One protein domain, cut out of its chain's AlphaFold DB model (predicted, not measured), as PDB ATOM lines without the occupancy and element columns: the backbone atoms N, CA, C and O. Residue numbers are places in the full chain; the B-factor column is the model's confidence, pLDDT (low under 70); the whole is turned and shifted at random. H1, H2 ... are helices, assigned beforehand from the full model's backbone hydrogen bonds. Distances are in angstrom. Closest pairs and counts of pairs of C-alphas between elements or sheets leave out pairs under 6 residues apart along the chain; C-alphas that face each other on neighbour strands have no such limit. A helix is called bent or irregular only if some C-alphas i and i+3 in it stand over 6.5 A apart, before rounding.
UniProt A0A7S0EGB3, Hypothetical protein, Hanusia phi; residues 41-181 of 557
ATOM      1  N   ALA A  41      -4.851  13.440  26.546       84.19
ATOM      2  CA  ALA A  41      -4.067  12.669  27.522       84.19
ATOM      3  C   ALA A  41      -4.345  11.159  27.457       84.19
ATOM      4  O   ALA A  41      -3.417  10.352  27.431       84.19
ATOM      5  N   SER A  42      -5.626  10.784  27.403       84.56
ATOM      6  CA  SER A  42      -6.043   9.382  27.296       84.56
ATOM      7  C   SER A  42      -5.567   8.759  25.983       84.56
ATOM      8  O   SER A  42      -5.001   7.670  25.984       84.56
ATOM      9  N   ASP A  43      -5.752   9.468  24.869       87.25
ATOM     10  CA  ASP A  43      -5.358   9.014  23.533       87.25
ATOM     11  C   ASP A  43      -3.835   8.929  23.375       87.25
ATOM     12  O   ASP A  43      -3.317   7.994  22.774       87.25
ATOM     13  N   VAL A  44      -3.092   9.854  23.986       89.94
ATOM     14  CA  VAL A  44      -1.627   9.845  24.037       89.94
ATOM     15  C   VAL A  44      -1.125   8.592  24.746       89.94
ATOM     16  O   VAL A  44      -0.231   7.930  24.227       89.94
ATOM     17  N   LEU A  45      -1.695   8.240  25.903       87.94
ATOM     18  CA  LEU A  45      -1.285   7.041  26.639       87.94
ATOM     19  C   LEU A  45      -1.671   5.755  25.897       87.94
ATOM     20  O   LEU A  45      -0.864   4.826  25.824       87.94
ATOM     21  N   ALA A  46      -2.879   5.713  25.332       86.81
ATOM     22  CA  ALA A  46      -3.421   4.519  24.694       86.81
ATOM     23  C   ALA A  46      -2.828   4.241  23.303       86.81
ATOM     24  O   ALA A  46      -2.646   3.080  22.947       86.81
ATOM     25  N   LEU A  47      -2.532   5.283  22.521       88.31
ATOM     26  CA  LEU A  47      -2.221   5.159  21.091       88.31
ATOM     27  C   LEU A  47      -0.803   5.627  20.733       88.31
ATOM     28  O   LEU A  47      -0.249   5.168  19.738       88.31
ATOM     29  N   CYS A  48      -0.208   6.530  21.523       92.44
ATOM     30  CA  CYS A  48       1.048   7.211  21.178       92.44
ATOM     31  C   CYS A  48       2.097   7.200  22.307       92.44
ATOM     32  O   CYS A  48       3.009   8.026  22.301       92.44
ATOM     33  N   SER A  49       2.014   6.279  23.274       89.38
ATOM     34  CA  SER A  49       2.894   6.286  24.458       89.38
ATOM     35  C   SER A  49       4.354   5.912  24.176       89.38
ATOM     36  O   SER A  49       5.221   6.166  25.011       89.38
ATOM     37  N   ASP A  50       4.643   5.349  23.003       90.88
ATOM     38  CA  ASP A  50       6.007   5.041  22.553       90.88
ATOM     39  C   ASP A  50       6.572   6.101  21.589       90.88
ATOM     40  O   ASP A  50       7.721   6.009  21.150       90.88
ATOM     41  N   VAL A  51       5.795   7.142  21.276       92.94
ATOM     42  CA  VAL A  51       6.240   8.248  20.426       92.94
ATOM     43  C   VAL A  51       7.009   9.262  21.262       92.94
ATOM     44  O   VAL A  51       6.573   9.694  22.326       92.94
ATOM     45  N   VAL A  52       8.182   9.662  20.771       89.81
ATOM     46  CA  VAL A  52       9.005  10.688  21.418       89.81
ATOM     47  C   VAL A  52       8.421  12.073  21.106       89.81
ATOM     48  O   VAL A  52       8.440  12.457  19.934       89.81
ATOM     49  N   PRO A  53       7.990  12.866  22.109       88.44
ATOM     50  CA  PRO A  53       7.459  14.208  21.868       88.44
ATOM     51  C   PRO A  53       8.485  15.160  21.255       88.44
ATOM     52  O   PRO A  53       9.683  15.032  21.545       88.44
ATOM     53  N   GLY A  54       8.016  16.073  20.406       83.38
ATOM     54  CA  GLY A  54       8.797  17.073  19.678       83.38
ATOM     55  C   GLY A  54       8.657  16.938  18.154       83.38
ATOM     56  O   GLY A  54       8.383  15.853  17.635       83.38
ATOM     57  N   ASP A  55       8.913  18.037  17.440       82.69
ATOM     58  CA  ASP A  55       8.906  18.137  15.971       82.69
ATOM     59  C   ASP A  55       7.579  17.718  15.301       82.69
ATOM     60  O   ASP A  55       7.559  17.214  14.178       82.69
ATOM     61  N   GLY A  56       6.456  17.885  16.000       82.81
ATOM     62  CA  GLY A  56       5.113  17.526  15.546       82.81
ATOM     63  C   GLY A  56       4.828  16.023  15.545       82.81
ATOM     64  O   GLY A  56       3.782  15.601  15.050       82.81
ATOM     65  N   ARG A  57       5.723  15.183  16.087       89.25
ATOM     66  CA  ARG A  57       5.571  13.718  16.038       89.25
ATOM     67  C   ARG A  57       4.349  13.229  16.805       89.25
ATOM     68  O   ARG A  57       3.694  12.288  16.360       89.25
ATOM     69  N   MET A  58       4.015  13.870  17.925       90.62
ATOM     70  CA  MET A  58       2.827  13.495  18.701       90.62
ATOM     71  C   MET A  58       1.540  13.835  17.957       90.62
ATOM     72  O   MET A  58       0.622  13.020  17.903       90.62
ATOM     73  N   GLU A  59       1.493  15.008  17.331       87.31
ATOM     74  CA  GLU A  59       0.354  15.428  16.515       87.31
ATOM     75  C   GLU A  59       0.195  14.523  15.287       87.31
ATOM     76  O   GLU A  59      -0.920  14.105  14.964       87.31
ATOM     77  N   ALA A  60       1.302  14.147  14.639       89.19
ATOM     78  CA  ALA A  60       1.304  13.207  13.522       89.19
ATOM     79  C   ALA A  60       0.802  11.816  13.939       89.19
ATOM     80  O   ALA A  60      -0.028  11.232  13.239       89.19
ATOM     81  N   CYS A  61       1.243  11.312  15.099       93.12
ATOM     82  CA  CYS A  61       0.759  10.048  15.647       93.12
ATOM     83  C   CYS A  61      -0.755  10.086  15.879       93.12
ATOM     84  O   CYS A  61      -1.480   9.276  15.303       93.12
ATOM     85  N   LEU A  62      -1.253  11.072  16.629       89.44
ATOM     86  CA  LEU A  62      -2.684  11.201  16.924       89.44
ATOM     87  C   LEU A  62      -3.515  11.378  15.645       89.44
ATOM     88  O   LEU A  62      -4.571  10.769  15.497       89.44
ATOM     89  N   THR A  63      -3.008  12.138  14.672       87.56
ATOM     90  CA  THR A  63      -3.672  12.324  13.371       87.56
ATOM     91  C   THR A  63      -3.740  11.019  12.569       87.56
ATOM     92  O   THR A  63      -4.760  10.733  11.938       87.56
ATOM     93  N   SER A  64      -2.697  10.185  12.616       89.31
ATOM     94  CA  SER A  64      -2.712   8.863  11.974       89.31
ATOM     95  C   SER A  64      -3.737   7.914  12.607       89.31
ATOM     96  O   SER A  64      -4.306   7.075  11.914       89.31
ATOM     97  N   GLN A  65      -4.045   8.116  13.892       88.06
ATOM     98  CA  GLN A  65      -4.985   7.315  14.678       88.06
ATOM     99  C   GLN A  65      -6.390   7.932  14.771       88.06
ATOM    100  O   GLN A  65      -7.180   7.530  15.620       88.06
ATOM    101  N   HIS A  66      -6.736   8.889  13.901       80.94
ATOM    102  CA  HIS A  66      -7.982   9.669  13.969       80.94
ATOM    103  C   HIS A  66      -9.280   8.846  14.100       80.94
ATOM    104  O   HIS A  66     -10.250   9.346  14.661       80.94
ATOM    105  N   ALA A  67      -9.310   7.605  13.603       81.56
ATOM    106  CA  ALA A  67     -10.459   6.702  13.714       81.56
ATOM    107  C   ALA A  67     -10.673   6.131  15.133       81.56
ATOM    108  O   ALA A  67     -11.766   5.660  15.438       81.56
ATOM    109  N   TYR A  68      -9.645   6.174  15.983       80.31
ATOM    110  CA  TYR A  68      -9.623   5.592  17.331       80.31
ATOM    111  C   TYR A  68      -9.531   6.643  18.442       80.31
ATOM    112  O   TYR A  68      -9.513   6.281  19.618       80.31
ATOM    113  N   LEU A  69      -9.472   7.929  18.085       80.75
ATOM    114  CA  LEU A  69      -9.420   9.018  19.053       80.75
ATOM    115  C   LEU A  69     -10.728   9.119  19.841       80.75
ATOM    116  O   LEU A  69     -11.823   9.027  19.278       80.75
ATOM    117  N   THR A  70     -10.619   9.399  21.139       79.56
ATOM    118  CA  THR A  70     -11.774   9.800  21.940       79.56
ATOM    119  C   THR A  70     -12.405  11.074  21.383       79.56
ATOM    120  O   THR A  70     -11.733  11.919  20.786       79.56
ATOM    121  N   ALA A  71     -13.703  11.265  21.642       76.06
ATOM    122  CA  ALA A  71     -14.400  12.488  21.256       76.06
ATOM    123  C   ALA A  71     -13.693  13.747  21.788       76.06
ATOM    124  O   ALA A  71     -13.641  14.742  21.085       76.06
ATOM    125  N   MET A  72     -13.079  13.697  22.975       73.94
ATOM    126  CA  MET A  72     -12.374  14.847  23.556       73.94
ATOM    127  C   MET A  72     -11.125  15.254  22.765       73.94
ATOM    128  O   MET A  72     -10.870  16.448  22.616       73.94
ATOM    129  N   CYS A  73     -10.368  14.292  22.233       80.44
ATOM    130  CA  CYS A  73      -9.193  14.576  21.408       80.44
ATOM    131  C   CYS A  73      -9.550  14.816  19.932       80.44
ATOM    132  O   CYS A  73      -8.887  15.593  19.245       80.44
ATOM    133  N   ALA A  74     -10.611  14.166  19.443       77.06
ATOM    134  CA  ALA A  74     -11.099  14.297  18.074       77.06
ATOM    135  C   ALA A  74     -11.917  15.579  17.836       77.06
ATOM    136  O   ALA A  74     -12.020  16.027  16.686       77.06
ATOM    137  N   ASP A  75     -12.524  16.158  18.883       65.62
ATOM    138  CA  ASP A  75     -13.406  17.311  18.722       65.62
ATOM    139  C   ASP A  75     -12.629  18.549  18.257       65.62
ATOM    140  O   ASP A  75     -11.573  18.951  18.747       65.62
ATOM    141  N   LYS A  76     -13.204  19.150  17.223       52.19
ATOM    142  CA  LYS A  76     -12.740  20.335  16.518       52.19
ATOM    143  C   LYS A  76     -13.241  21.618  17.165       52.19
ATOM    144  O   LYS A  76     -12.752  22.688  16.794       52.19
ATOM    145  N   LYS A  77     -14.219  21.525  18.061       45.56
ATOM    146  CA  LYS A  77     -14.627  22.607  18.941       45.56
ATOM    147  C   LYS A  77     -13.878  22.399  20.242       45.56
ATOM    148  O   LYS A  77     -13.965  21.337  20.845       45.56
ATOM    149  N   GLN A  78     -13.113  23.412  20.651       45.09
ATOM    150  CA  GLN A  78     -12.696  23.529  22.044       45.09
ATOM    151  C   GLN A  78     -13.888  23.123  22.907       45.09
ATOM    152  O   GLN A  78     -14.998  23.593  22.639       45.09
ATOM    153  N   SER A  79     -13.677  22.258  23.901       40.50
ATOM    154  CA  SER A  79     -14.611  22.162  25.010       40.50
ATOM    155  C   SER A  79     -14.697  23.575  25.578       40.50
ATOM    156  O   SER A  79     -13.811  24.011  26.319       40.50
ATOM    157  N   SER A  80     -15.689  24.324  25.099       42.53
ATOM    158  CA  SER A  80     -16.132  25.579  25.666       42.53
ATOM    159  C   SER A  80     -16.319  25.241  27.129       42.53
ATOM    160  O   SER A  80     -17.132  24.393  27.504       42.53
ATOM    161  N   PHE A  81     -15.420  25.789  27.933       49.00
ATOM    162  CA  PHE A  81     -15.653  25.911  29.344       49.00
ATOM    163  C   PHE A  81     -16.947  26.715  29.430       49.00
ATOM    164  O   PHE A  81     -16.942  27.911  29.169       49.00
ATOM    165  N   SER A  82     -18.078  26.051  29.634       57.09
ATOM    166  CA  SER A  82     -19.357  26.738  29.614       57.09
ATOM    167  C   SER A  82     -19.465  27.546  30.894       57.09
ATOM    168  O   SER A  82     -19.360  26.984  31.985       57.09
ATOM    169  N   VAL A  83     -19.703  28.847  30.755       62.22
ATOM    170  CA  VAL A  83     -20.121  29.706  31.864       62.22
ATOM    171  C   VAL A  83     -21.218  28.975  32.656       62.22
ATOM    172  O   VAL A  83     -22.172  28.494  32.029       62.22
ATOM    173  N   PRO A  84     -21.110  28.869  33.999       69.88
ATOM    174  CA  PRO A  84     -22.131  28.229  34.816       69.88
ATOM    175  C   PRO A  84     -23.520  28.762  34.477       69.88
ATOM    176  O   PRO A  84     -23.690  29.956  34.228       69.88
ATOM    177  N   VAL A  85     -24.537  27.900  34.485       75.56
ATOM    178  CA  VAL A  85     -25.911  28.308  34.143       75.56
ATOM    179  C   VAL A  85     -26.382  29.469  35.031       75.56
ATOM    180  O   VAL A  85     -27.033  30.385  34.533       75.56
ATOM    181  N   SER A  86     -25.957  29.491  36.300       78.06
ATOM    182  CA  SER A  86     -26.200  30.578  37.262       78.06
ATOM    183  C   SER A  86     -25.592  31.930  36.861       78.06
ATOM    184  O   SER A  86     -26.039  32.970  37.336       78.06
ATOM    185  N   CYS A  87     -24.599  31.932  35.973       80.75
ATOM    186  CA  CYS A  87     -23.893  33.112  35.481       80.75
ATOM    187  C   CYS A  87     -24.317  33.537  34.066       80.75
ATOM    188  O   CYS A  87     -23.850  34.561  33.569       80.75
ATOM    189  N   LYS A  88     -25.190  32.772  33.400       85.12
ATOM    190  CA  LYS A  88     -25.553  32.986  31.990       85.12
ATOM    191  C   LYS A  88     -26.210  34.346  31.741       85.12
ATOM    192  O   LYS A  88     -25.883  35.007  30.760       85.12
ATOM    193  N   GLU A  89     -27.101  34.759  32.634       86.31
ATOM    194  CA  GLU A  89     -27.761  36.068  32.580       86.31
ATOM    195  C   GLU A  89     -26.745  37.205  32.744       86.31
ATOM    196  O   GLU A  89     -26.688  38.110  31.916       86.31
ATOM    197  N   HIS A  90     -25.849  37.083  33.728       89.69
ATOM    198  CA  HIS A  90     -24.803  38.075  34.009       89.69
ATOM    199  C   HIS A  90     -23.789  38.227  32.882       89.69
ATOM    200  O   HIS A  90     -23.263  39.313  32.651       89.69
ATOM    201  N   VAL A  91     -23.521  37.151  32.144       83.25
ATOM    202  CA  VAL A  91     -22.695  37.238  30.939       83.25
ATOM    203  C   VAL A  91     -23.391  38.040  29.862       83.25
ATOM    204  O   VAL A  91     -22.743  38.842  29.206       83.25
ATOM    205  N   GLN A  92     -24.693  37.853  29.676       84.38
ATOM    206  CA  GLN A  92     -25.434  38.588  28.657       84.38
ATOM    207  C   GLN A  92     -25.555  40.074  29.006       84.38
ATOM    208  O   GLN A  92     -25.453  40.910  28.112       84.38
ATOM    209  N   THR A  93     -25.716  40.412  30.287       86.44
ATOM    210  CA  THR A  93     -25.894  41.798  30.744       86.44
ATOM    211  C   THR A  93     -24.584  42.566  30.913       86.44
ATOM    212  O   THR A  93     -24.554  43.768  30.656       86.44
ATOM    213  N   HIS A  94     -23.501  41.907  31.339       84.81
ATOM    214  CA  HIS A  94     -22.247  42.582  31.704       84.81
ATOM    215  C   HIS A  94     -21.042  42.208  30.836       84.81
ATOM    216  O   HIS A  94     -20.033  42.906  30.893       84.81
ATOM    217  N   CYS A  95     -21.127  41.126  30.057       83.62
ATOM    218  CA  CYS A  95     -20.007  40.563  29.293       83.62
ATOM    219  C   CYS A  95     -20.417  40.094  27.884       83.62
ATOM    220  O   CYS A  95     -19.799  39.181  27.327       83.62
ATOM    221  N   GLY A  96     -21.500  40.652  27.329       77.38
ATOM    222  CA  GLY A  96     -22.132  40.161  26.098       77.38
ATOM    223  C   GLY A  96     -21.277  40.353  24.841       77.38
ATOM    224  O   GLY A  96     -21.431  39.621  23.867       77.38
ATOM    225  N   ASP A  97     -20.343  41.298  24.891       78.38
ATOM    226  CA  ASP A  97     -19.336  41.619  23.878       78.38
ATOM    227  C   ASP A  97     -18.126  40.669  23.897       78.38
ATOM    228  O   ASP A  97     -17.370  40.585  22.926       78.38
ATOM    229  N   VAL A  98     -17.950  39.900  24.974       67.25
ATOM    230  CA  VAL A  98     -16.862  38.933  25.105       67.25
ATOM    231  C   VAL A  98     -17.262  37.626  24.423       67.25
ATOM    232  O   VAL A  98     -18.248  36.988  24.790       67.25
ATOM    233  N   VAL A  99     -16.497  37.211  23.412       57.78
ATOM    234  CA  VAL A  99     -16.817  36.039  22.571       57.78
ATOM    235  C   VAL A  99     -16.283  34.723  23.160       57.78
ATOM    236  O   VAL A  99     -16.851  33.666  22.904       57.78
ATOM    237  N   ASP A 100     -15.217  34.780  23.962       65.06
ATOM    238  CA  ASP A 100     -14.563  33.610  24.565       65.06
ATOM    239  C   ASP A 100     -15.066  33.344  25.994       65.06
ATOM    240  O   ASP A 100     -15.083  34.250  26.829       65.06
ATOM    241  N   ASP A 101     -15.452  32.102  26.301       59.88
ATOM    242  CA  ASP A 101     -16.042  31.764  27.603       59.88
ATOM    243  C   ASP A 101     -15.049  31.835  28.779       59.88
ATOM    244  O   ASP A 101     -15.446  32.172  29.895       59.88
ATOM    245  N   GLY A 102     -13.747  31.633  28.542       58.56
ATOM    246  CA  GLY A 102     -12.715  31.872  29.557       58.56
ATOM    247  C   GLY A 102     -12.535  33.366  29.854       58.56
ATOM    248  O   GLY A 102     -12.390  33.786  31.008       58.56
ATOM    249  N   MET A 103     -12.624  34.205  28.822       56.28
ATOM    250  CA  MET A 103     -12.659  35.657  28.986       56.28
ATOM    251  C   MET A 103     -13.969  36.143  29.623       56.28
ATOM    252  O   MET A 103     -13.935  37.117  30.375       56.28
ATOM    253  N   ARG A 104     -15.102  35.460  29.404       73.06
ATOM    254  CA  ARG A 104     -16.387  35.775  30.057       73.06
ATOM    255  C   ARG A 104     -16.321  35.580  31.564       73.06
ATOM    256  O   ARG A 104     -16.744  36.475  32.283       73.06
ATOM    257  N   LEU A 105     -15.711  34.505  32.062       67.75
ATOM    258  CA  LEU A 105     -15.460  34.351  33.505       67.75
ATOM    259  C   LEU A 105     -14.565  35.455  34.068       67.75
ATOM    260  O   LEU A 105     -14.812  35.977  35.151       67.75
ATOM    261  N   THR A 106     -13.531  35.838  33.319       61.47
ATOM    262  CA  THR A 106     -12.626  36.924  33.721       61.47
ATOM    263  C   THR A 106     -13.366  38.267  33.767       61.47
ATOM    264  O   THR A 106     -13.124  39.088  34.650       61.47
ATOM    265  N   CYS A 107     -14.297  38.489  32.838       79.19
ATOM    266  CA  CYS A 107     -15.184  39.645  32.830       79.19
ATOM    267  C   CYS A 107     -16.191  39.619  33.995       79.19
ATOM    268  O   CYS A 107     -16.358  40.638  34.669       79.19
ATOM    269  N   LEU A 108     -16.798  38.464  34.296       80.81
ATOM    270  CA  LEU A 108     -17.681  38.288  35.454       80.81
ATOM    271  C   LEU A 108     -16.939  38.565  36.765       80.81
ATOM    272  O   LEU A 108     -17.479  39.244  37.631       80.81
ATOM    273  N   ARG A 109     -15.676  38.136  36.881       76.69
ATOM    274  CA  ARG A 109     -14.819  38.414  38.044       76.69
ATOM    275  C   ARG A 109     -14.576  39.913  38.248       76.69
ATOM    276  O   ARG A 109     -14.638  40.398  39.369       76.69
ATOM    277  N   ARG A 110     -14.359  40.683  37.176       77.56
ATOM    278  CA  ARG A 110     -14.240  42.156  37.270       77.56
ATOM    279  C   ARG A 110     -15.553  42.846  37.627       77.56
ATOM    280  O   ARG A 110     -15.539  43.963  38.127       77.56
ATOM    281  N   ASN A 111     -16.673  42.178  37.379       79.62
ATOM    282  CA  ASN A 111     -18.007  42.639  37.734       79.62
ATOM    283  C   ASN A 111     -18.566  41.870  38.940       79.62
ATOM    284  O   ASN A 111     -19.780  41.801  39.096       79.62
ATOM    285  N   HIS A 112     -17.705  41.315  39.804       76.00
ATOM    286  CA  HIS A 112     -18.102  40.434  40.905       76.00
ATOM    287  C   HIS A 112     -19.143  41.060  41.846       76.00
ATOM    288  O   HIS A 112     -19.966  40.362  42.425       76.00
ATOM    289  N   GLU A 113     -19.175  42.382  41.980       83.31
ATOM    290  CA  GLU A 113     -20.200  43.073  42.767       83.31
ATOM    291  C   GLU A 113     -21.581  43.073  42.094       83.31
ATOM    292  O   GLU A 113     -22.590  43.004  42.790       83.31
ATOM    293  N   LYS A 114     -21.621  43.066  40.756       84.69
ATOM    294  CA  LYS A 114     -22.820  43.224  39.913       84.69
ATOM    295  C   LYS A 114     -23.494  41.907  39.518       84.69
ATOM    296  O   LYS A 114     -24.554  41.930  38.907       84.69
ATOM    297  N   ILE A 115     -22.891  40.770  39.850       87.62
ATOM    298  CA  ILE A 115     -23.423  39.433  39.546       87.62
ATOM    299  C   ILE A 115     -24.162  38.839  40.757       87.62
ATOM    300  O   ILE A 115     -23.951  39.261  41.893       87.62
ATOM    301  N   SER A 116     -25.038  37.855  40.548       91.19
ATOM    302  CA  SER A 116     -25.835  37.244  41.628       91.19
ATOM    303  C   SER A 116     -24.979  36.424  42.591       91.19
ATOM    304  O   SER A 116     -23.981  35.835  42.186       91.19
ATOM    305  N   SER A 117     -25.401  36.297  43.853       84.31
ATOM    306  CA  SER A 117     -24.738  35.445  44.855       84.31
ATOM    307  C   SER A 117     -24.584  33.987  44.403       84.31
ATOM    308  O   SER A 117     -23.559  33.380  44.684       84.31
ATOM    309  N   ALA A 118     -25.539  33.454  43.633       84.00
ATOM    310  CA  ALA A 118     -25.460  32.121  43.028       84.00
ATOM    311  C   ALA A 118     -24.404  32.013  41.912       84.00
ATOM    312  O   ALA A 118     -23.819  30.954  41.695       84.00
ATOM    313  N   CYS A 119     -24.157  33.102  41.177       83.94
ATOM    314  CA  CYS A 119     -23.046  33.164  40.236       83.94
ATOM    315  C   CYS A 119     -21.717  33.350  40.980       83.94
ATOM    316  O   CYS A 119     -20.755  32.671  40.649       83.94
ATOM    317  N   LYS A 120     -21.673  34.189  42.028       84.81
ATOM    318  CA  LYS A 120     -20.487  34.370  42.886       84.81
ATOM    319  C   LYS A 120     -20.061  33.054  43.531       84.81
ATOM    320  O   LYS A 120     -18.906  32.686  43.398       84.81
ATOM    321  N   SER A 121     -20.989  32.308  44.129       72.69
ATOM    322  CA  SER A 121     -20.695  31.024  44.776       72.69
ATOM    323  C   SER A 121     -20.177  29.970  43.794       72.69
ATOM    324  O   SER A 121     -19.269  29.210  44.117       72.69
ATOM    325  N   HIS A 122     -20.701  29.948  42.567       67.12
ATOM    326  CA  HIS A 122     -20.170  29.094  41.505       67.12
ATOM    327  C   HIS A 122     -18.805  29.581  41.000       67.12
ATOM    328  O   HIS A 122     -17.937  28.758  40.734       67.12
ATOM    329  N   MET A 123     -18.590  30.895  40.893       71.62
ATOM    330  CA  MET A 123     -17.293  31.482  40.541       71.62
ATOM    331  C   MET A 123     -16.219  31.159  41.589       71.62
ATOM    332  O   MET A 123     -15.097  30.843  41.214       71.62
ATOM    333  N   THR A 124     -16.566  31.168  42.878       64.44
ATOM    334  CA  THR A 124     -15.658  30.807  43.978       64.44
ATOM    335  C   THR A 124     -15.446  29.298  44.096       64.44
ATOM    336  O   THR A 124     -14.362  28.868  44.469       64.44
ATOM    337  N   ALA A 125     -16.447  28.480  43.750       55.50
ATOM    338  CA  ALA A 125     -16.315  27.019  43.710       55.50
ATOM    339  C   ALA A 125     -15.406  26.539  42.568       55.50
ATOM    340  O   ALA A 125     -14.767  25.501  42.690       55.50
ATOM    341  N   LEU A 126     -15.320  27.300  41.473       54.09
ATOM    342  CA  LEU A 126     -14.295  27.086  40.450       54.09
ATOM    343  C   LEU A 126     -12.897  27.404  41.023       54.09
ATOM    344  O   LEU A 126     -11.943  26.670  40.809       54.09
ATOM    345  N   GLU A 127     -12.766  28.432  41.862       46.44
ATOM    346  CA  GLU A 127     -11.470  28.860  42.407       46.44
ATOM    347  C   GLU A 127     -10.876  27.938  43.502       46.44
ATOM    348  O   GLU A 127      -9.687  28.069  43.796       46.44
ATOM    349  N   SER A 128     -11.630  26.988  44.080       39.34
ATOM    350  CA  SER A 128     -11.206  26.253  45.291       39.34
ATOM    351  C   SER A 128     -10.516  24.898  45.097       39.34
ATOM    352  O   SER A 128     -10.127  24.288  46.090       39.34
ATOM    353  N   ASP A 129     -10.301  24.422  43.873       39.78
ATOM    354  CA  ASP A 129      -9.589  23.160  43.665       39.78
ATOM    355  C   ASP A 129      -8.189  23.426  43.113       39.78
ATOM    356  O   ASP A 129      -8.018  23.917  41.997       39.78
ATOM    357  N   THR A 130      -7.152  23.008  43.846       43.38
ATOM    358  CA  THR A 130      -5.762  22.927  43.347       43.38
ATOM    359  C   THR A 130      -5.682  22.247  41.975       43.38
ATOM    360  O   THR A 130      -4.809  22.562  41.168       43.38
ATOM    361  N   TRP A 131      -6.654  21.386  41.662       42.81
ATOM    362  CA  TRP A 131      -6.871  20.771  40.362       42.81
ATOM    363  C   TRP A 131      -7.083  21.769  39.208       42.81
ATOM    364  O   TRP A 131      -6.550  21.533  38.123       42.81
ATOM    365  N   GLU A 132      -7.764  22.903  39.408       40.75
ATOM    366  CA  GLU A 132      -8.010  23.906  38.359       40.75
ATOM    367  C   GLU A 132      -6.728  24.588  37.866       40.75
ATOM    368  O   GLU A 132      -6.578  24.820  36.663       40.75
ATOM    369  N   MET A 133      -5.762  24.857  38.746       44.31
ATOM    370  CA  MET A 133      -4.484  25.463  38.348       44.31
ATOM    371  C   MET A 133      -3.662  24.515  37.460       44.31
ATOM    372  O   MET A 133      -3.072  24.951  36.465       44.31
ATOM    373  N   LEU A 134      -3.677  23.207  37.758       47.47
ATOM    374  CA  LEU A 134      -3.016  22.182  36.933       47.47
ATOM    375  C   LEU A 134      -3.755  22.046  35.601       47.47
ATOM    376  O   LEU A 134      -3.164  22.103  34.523       47.47
ATOM    377  N   HIS A 135      -5.075  21.915  35.681       53.69
ATOM    378  CA  HIS A 135      -5.986  21.717  34.568       53.69
ATOM    379  C   HIS A 135      -5.920  22.878  33.559       53.69
ATOM    380  O   HIS A 135      -5.829  22.643  32.355       53.69
ATOM    381  N   ASN A 136      -5.836  24.130  34.020       52.22
ATOM    382  CA  ASN A 136      -5.697  25.314  33.165       52.22
ATOM    383  C   ASN A 136      -4.330  25.398  32.457       52.22
ATOM    384  O   ASN A 136      -4.241  25.909  31.337       52.22
ATOM    385  N   ARG A 137      -3.273  24.817  33.037       56.38
ATOM    386  CA  ARG A 137      -1.948  24.709  32.400       56.38
ATOM    387  C   ARG A 137      -1.883  23.536  31.417       56.38
ATOM    388  O   ARG A 137      -1.503  23.747  30.270       56.38
ATOM    389  N   PHE A 138      -2.361  22.343  31.776       61.09
ATOM    390  CA  PHE A 138      -2.458  21.198  30.850       61.09
ATOM    391  C   PHE A 138      -3.355  21.484  29.634       61.09
ATOM    392  O   PHE A 138      -3.095  20.975  28.542       61.09
ATOM    393  N   LYS A 139      -4.369  22.349  29.790       65.06
ATOM    394  CA  LYS A 139      -5.205  22.863  28.692       65.06
ATOM    395  C   LYS A 139      -4.442  23.691  27.660       65.06
ATOM    396  O   LYS A 139      -4.916  23.803  26.536       65.06
ATOM    397  N   SER A 140      -3.304  24.291  28.015       63.44
ATOM    398  CA  SER A 140      -2.495  25.110  27.097       63.44
ATOM    399  C   SER A 140      -1.227  24.408  26.606       63.44
ATOM    400  O   SER A 140      -0.665  24.806  25.586       63.44
ATOM    401  N   ILE A 141      -0.806  23.334  27.279       74.00
ATOM    402  CA  ILE A 141       0.347  22.521  26.893       74.00
ATOM    403  C   ILE A 141       0.014  21.714  25.630       74.00
ATOM    404  O   ILE A 141      -0.934  20.930  25.607       74.00
ATOM    405  N   SER A 142       0.814  21.892  24.574       82.75
ATOM    406  CA  SER A 142       0.730  21.064  23.363       82.75
ATOM    407  C   SER A 142       1.076  19.604  23.675       82.75
ATOM    408  O   SER A 142       1.989  19.328  24.463       82.75
ATOM    409  N   VAL A 143       0.390  18.668  23.009       86.06
ATOM    410  CA  VAL A 143       0.735  17.234  23.032       86.06
ATOM    411  C   VAL A 143       2.168  16.964  22.594       86.06
ATOM    412  O   VAL A 143       2.730  15.948  22.980       86.06
ATOM    413  N   ASP A 144       2.795  17.859  21.839       83.12
ATOM    414  CA  ASP A 144       4.162  17.676  21.357       83.12
ATOM    415  C   ASP A 144       5.230  18.264  22.297       83.12
ATOM    416  O   ASP A 144       6.431  18.181  22.045       83.12
ATOM    417  N   SER A 145       4.807  18.844  23.420       82.19
ATOM    418  CA  SER A 145       5.716  19.460  24.383       82.19
ATOM    419  C   SER A 145       6.643  18.445  25.079       82.19
ATOM    420  O   SER A 145       6.299  17.267  25.239       82.19
ATOM    421  N   PRO A 146       7.784  18.906  25.630       78.94
ATOM    422  CA  PRO A 146       8.615  18.095  26.522       78.94
ATOM    423  C   PRO A 146       7.845  17.536  27.729       78.94
ATOM    424  O   PRO A 146       8.157  16.445  28.212       78.94
ATOM    425  N   CYS A 147       6.798  18.240  28.174       81.31
ATOM    426  CA  CYS A 147       5.950  17.822  29.287       81.31
ATOM    427  C   CYS A 147       5.200  16.519  28.994       81.31
ATOM    428  O   CYS A 147       5.046  15.677  29.879       81.31
ATOM    429  N   THR A 148       4.835  16.270  27.735       86.62
ATOM    430  CA  THR A 148       4.201  15.011  27.329       86.62
ATOM    431  C   THR A 148       5.074  13.799  27.649       86.62
ATOM    432  O   THR A 148       4.565  12.745  28.019       86.62
ATOM    433  N   ARG A 149       6.405  13.936  27.602       86.88
ATOM    434  CA  ARG A 149       7.329  12.844  27.939       86.88
ATOM    435  C   ARG A 149       7.318  12.535  29.433       86.88
ATOM    436  O   ARG A 149       7.418  11.374  29.823       86.88
ATOM    437  N   ALA A 150       7.251  13.570  30.266       85.88
ATOM    438  CA  ALA A 150       7.116  13.423  31.711       85.88
ATOM    439  C   ALA A 150       5.775  12.773  32.065       85.88
ATOM    440  O   ALA A 150       5.735  11.811  32.827       85.88
ATOM    441  N   PHE A 151       4.708  13.240  31.419       87.50
ATOM    442  CA  PHE A 151       3.362  12.701  31.548       87.50
ATOM    443  C   PHE A 151       3.283  11.216  31.177       87.50
ATOM    444  O   PHE A 151       2.831  10.411  31.991       87.50
ATOM    445  N   ILE A 152       3.795  10.827  30.005       89.31
ATOM    446  CA  ILE A 152       3.848   9.423  29.582       89.31
ATOM    447  C   ILE A 152       4.623   8.594  30.609       89.31
ATOM    448  O   ILE A 152       4.127   7.565  31.048       89.31
ATOM    449  N   ARG A 153       5.808   9.043  31.048       87.75
ATOM    450  CA  ARG A 153       6.606   8.306  32.046       87.75
ATOM    451  C   ARG A 153       5.866   8.109  33.370       87.75
ATOM    452  O   ARG A 153       5.987   7.039  33.956       87.75
ATOM    453  N   ALA A 154       5.134   9.118  33.837       86.00
ATOM    454  CA  ALA A 154       4.426   9.063  35.112       86.00
ATOM    455  C   ALA A 154       3.134   8.234  35.047       86.00
ATOM    456  O   ALA A 154       2.810   7.543  36.007       86.00
ATOM    457  N   CYS A 155       2.409   8.289  33.924       87.31
ATOM    458  CA  CYS A 155       1.053   7.745  33.817       87.31
ATOM    459  C   CYS A 155       0.893   6.589  32.812       87.31
ATOM    460  O   CYS A 155      -0.236   6.190  32.536       87.31
ATOM    461  N   LYS A 156       1.986   5.994  32.304       84.50
ATOM    462  CA  LYS A 156       1.950   4.893  31.311       84.50
ATOM    463  C   LYS A 156       1.078   3.700  31.721       84.50
ATOM    464  O   LYS A 156       0.478   3.068  30.862       84.50
ATOM    465  N   SER A 157       1.028   3.366  33.011       77.69
ATOM    466  CA  SER A 157       0.342   2.172  33.531       77.69
ATOM    467  C   SER A 157      -1.101   2.420  33.983       77.69
ATOM    468  O   SER A 157      -1.697   1.561  34.632       77.69
ATOM    469  N   VAL A 158      -1.655   3.600  33.713       79.00
ATOM    470  CA  VAL A 158      -2.986   3.983  34.187       79.00
ATOM    471  C   VAL A 158      -4.055   3.452  33.240       79.00
ATOM    472  O   VAL A 158      -4.023   3.712  32.040       79.00
ATOM    473  N   THR A 159      -5.054   2.761  33.782       67.00
ATOM    474  CA  THR A 159      -6.270   2.420  33.037       67.00
ATOM    475  C   THR A 159      -7.184   3.642  32.961       67.00
ATOM    476  O   THR A 159      -7.640   4.147  33.989       67.00
ATOM    477  N   CYS A 160      -7.461   4.123  31.752       58.34
ATOM    478  CA  CYS A 160      -8.340   5.266  31.525       58.34
ATOM    479  C   CYS A 160      -9.806   4.888  31.827       58.34
ATOM    480  O   CYS A 160     -10.417   4.097  31.115       58.34
ATOM    481  N   GLY A 161     -10.355   5.431  32.918       56.00
ATOM    482  CA  GLY A 161     -11.727   5.209  33.394       56.00
ATOM    483  C   GLY A 161     -11.833   5.406  34.914       56.00
ATOM    484  O   GLY A 161     -10.858   5.182  35.626       56.00
ATOM    485  N   LYS A 162     -12.989   5.863  35.422       50.62
ATOM    486  CA  LYS A 162     -13.248   6.118  36.864       50.62
ATOM    487  C   LYS A 162     -12.261   7.077  37.569       50.62
ATOM    488  O   LYS A 162     -12.018   6.928  38.757       50.62
ATOM    489  N   GLY A 163     -11.679   8.044  36.854       59.69
ATOM    490  CA  GLY A 163     -10.779   9.043  37.456       59.69
ATOM    491  C   GLY A 163      -9.308   8.626  37.591       59.69
ATOM    492  O   GLY A 163      -8.501   9.431  38.037       59.69
ATOM    493  N   GLY A 164      -8.899   7.436  37.126       70.88
ATOM    494  CA  GLY A 164      -7.509   6.966  37.273       70.88
ATOM    495  C   GLY A 164      -6.438   7.901  36.685       70.88
ATOM    496  O   GLY A 164      -5.331   8.002  37.212       70.88
ATOM    497  N   LEU A 165      -6.770   8.633  35.616       70.94
ATOM    498  CA  LEU A 165      -5.886   9.645  35.030       70.94
ATOM    499  C   LEU A 165      -5.710  10.867  35.948       70.94
ATOM    500  O   LEU A 165      -4.597  11.370  36.100       70.94
ATOM    501  N   GLN A 166      -6.800  11.314  36.571       67.00
ATOM    502  CA  GLN A 166      -6.806  12.412  37.534       67.00
ATOM    503  C   GLN A 166      -6.003  12.038  38.784       67.00
ATOM    504  O   GLN A 166      -5.113  12.788  39.185       67.00
ATOM    505  N   ASP A 167      -6.204  10.828  39.307       73.19
ATOM    506  CA  ASP A 167      -5.428  10.296  40.429       73.19
ATOM    507  C   ASP A 167      -3.931  10.219  40.119       73.19
ATOM    508  O   ASP A 167      -3.102  10.563  40.962       73.19
ATOM    509  N   CYS A 168      -3.560   9.777  38.912       82.25
ATOM    510  CA  CYS A 168      -2.156   9.690  38.521       82.25
ATOM    511  C   CYS A 168      -1.480  11.059  38.500       82.25
ATOM    512  O   CYS A 168      -0.402  11.226  39.074       82.25
ATOM    513  N   VAL A 169      -2.105  12.029  37.832       75.00
ATOM    514  CA  VAL A 169      -1.547  13.374  37.686       75.00
ATOM    515  C   VAL A 169      -1.497  14.089  39.039       75.00
ATOM    516  O   VAL A 169      -0.495  14.738  39.325       75.00
ATOM    517  N   SER A 170      -2.499  13.899  39.903       68.94
ATOM    518  CA  SER A 170      -2.493  14.411  41.280       68.94
ATOM    519  C   SER A 170      -1.344  13.813  42.108       68.94
ATOM    520  O   SER A 170      -0.522  14.548  42.655       68.94
ATOM    521  N   LYS A 171      -1.191  12.482  42.118       74.88
ATOM    522  CA  LYS A 171      -0.131  11.790  42.882       74.88
ATOM    523  C   LYS A 171       1.281  12.083  42.383       74.88
ATOM    524  O   LYS A 171       2.227  12.062  43.162       74.88
ATOM    525  N   ASN A 172       1.439  12.339  41.086       72.44
ATOM    526  CA  ASN A 172       2.734  12.633  40.473       72.44
ATOM    527  C   ASN A 172       2.963  14.133  40.265       72.44
ATOM    528  O   ASN A 172       3.904  14.502  39.562       72.44
ATOM    529  N   TRP A 173       2.135  14.988  40.866       65.69
ATOM    530  CA  TRP A 173       2.097  16.419  40.590       65.69
ATOM    531  C   TRP A 173       3.469  17.088  40.666       65.69
ATOM    532  O   TRP A 173       3.931  17.633  39.670       65.69
ATOM    533  N   GLN A 174       4.160  16.990  41.805       62.16
ATOM    534  CA  GLN A 174       5.461  17.641  42.013       62.16
ATOM    535  C   GLN A 174       6.518  17.184  40.996       62.16
ATOM    536  O   GLN A 174       7.328  17.980  40.522       62.16
ATOM    537  N   ARG A 175       6.488  15.901  40.619       64.56
ATOM    538  CA  ARG A 175       7.435  15.307  39.671       64.56
ATOM    539  C   ARG A 175       7.120  15.685  38.231       64.56
ATOM    540  O   ARG A 175       8.034  15.988  37.474       64.56
ATOM    541  N   LEU A 176       5.840  15.683  37.860       71.38
ATOM    542  CA  LEU A 176       5.376  16.208  36.580       71.38
ATOM    543  C   LEU A 176       5.727  17.687  36.468       71.38
ATOM    544  O   LEU A 176       6.216  18.104  35.432       71.38
ATOM    545  N   HIS A 177       5.586  18.450  37.549       67.38
ATOM    546  CA  HIS A 177       6.047  19.828  37.620       67.38
ATOM    547  C   HIS A 177       7.547  19.962  37.333       67.38
ATOM    548  O   HIS A 177       7.922  20.677  36.410       67.38
ATOM    549  N   ALA A 178       8.407  19.239  38.046       60.47
ATOM    550  CA  ALA A 178       9.852  19.301  37.830       60.47
ATOM    551  C   ALA A 178      10.260  18.865  36.405       60.47
ATOM    552  O   ALA A 178      10.972  19.584  35.704       60.47
ATOM    553  N   ASP A 179       9.755  17.720  35.942       63.09
ATOM    554  CA  ASP A 179      10.129  17.122  34.656       63.09
ATOM    555  C   ASP A 179       9.503  17.847  33.448       63.09
ATOM    556  O   ASP A 179      10.045  17.783  32.343       63.09
ATOM    557  N   CYS A 180       8.375  18.542  33.636       69.75
ATOM    558  CA  CYS A 180       7.799  19.453  32.643       69.75
ATOM    559  C   CYS A 180       8.506  20.821  32.611       69.75
ATOM    560  O   CYS A 180       8.106  21.676  31.823       69.75
ATOM    561  N   GLY A 181       9.549  21.033  33.427       55.06
ATOM    562  CA  GLY A 181      10.295  22.292  33.493       55.06
ATOM    563  C   GLY A 181       9.539  23.410  34.215       55.06
ATOM    564  O   GLY A 181       9.672  24.571  33.839       55.06
TER     565      GLY A 181
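What this domain is: This is residues 41 to 181 of the 557 residues of the protein "Hypothetical protein" of Hanusia phi (UniProt A0A7S0EGB3). Two lobes of crossed helices stand at the two ends of an elongated, loosely built model: H4, H5 and H6 make one lobe, and H1, H2, H8, H9 and H10 make the other, with the short H3 near H1. The chain passes between the lobes twice, through residues 75 to 84 and back through H7, which touches no helix. The printed part has 141 residues with ten named helices, H1 to H10 in order, and no named strand; the class is all helix. The whole is loose, with a radius of gyration of the C-alphas of 17.8 A and spans of 51 by 31 by 28 A.

How they stand to each other: H1, residues 41 to 47, touches H2, residues 57 to 64, closest at the C-alphas of Val 44 and Leu 62, 7.3 A apart; their steep tilt of 69 degrees is only just short of about perpendicular. H3, residues 71 to 74, is close to H1 but not clearly touching, with the C-alphas of Asp 43 and Cys 73 7.1 A apart. H4, residues 85 to 94, touches H5, residues 101 to 110, at the C-alphas of Val 91 and Arg 104, 6.5 A apart. H4 also touches H6, residues 117 to 127, about perpendicular at 74 degrees, with the C-alphas of Cys 87 and Cys 119 closest at 4.8 A. H7, residues 130 to 138, is close to H6 but not clearly touching, at the C-alphas of Leu 126 and Glu 132, 7.3 A apart. H8, residues 146 to 155, is the hub: it touches H9, residues 164 to 171, at the C-alphas of Cys 155 and Cys 168, 6.0 A apart, and H10, residues 173 to 179, at those of Ala 150 and Asp 179, 5.6 A apart. H8 and H1 only just touch, with 3 pairs of C-alphas within 8 A, the closest being those of Leu 45 and Ile 152 at 6.4 A. Every O i to N i+4 pair is within hydrogen-bond range in H1, H2, H5, H6, H9 and H10; H4 has 4 of 6, H7 4 of 5 and H8 5 of 6, and H3 is too short for such a pair.

Where its parts are: H1 begins at C-alpha 41 (-4.067, 12.669, 27.522). H4 is 14.9 A long and irregular, C-alphas 86 and 89 being 7.4 A apart. H5 measures 14.3 A, H6 15.0 A, H7 13.0 A and H8 14.7 A. H6 begins at C-alpha 117 (-24.738, 35.445, 44.855), and H10 ends at C-alpha 179 (10.129, 17.122, 34.656).

The domain as a whole: The C-alphas of Asp 50 and Lys 114 are the two farthest apart, at 50.9 A. The printed part has no cut, and no link is long; those from H6 to H7 and from H9 to H10 are tight. Mean pLDDT of the printed part is 73.4; 51 residues are under 70, among them residues 75 to 84 and 124 to 140, and H7 has a mean of 49.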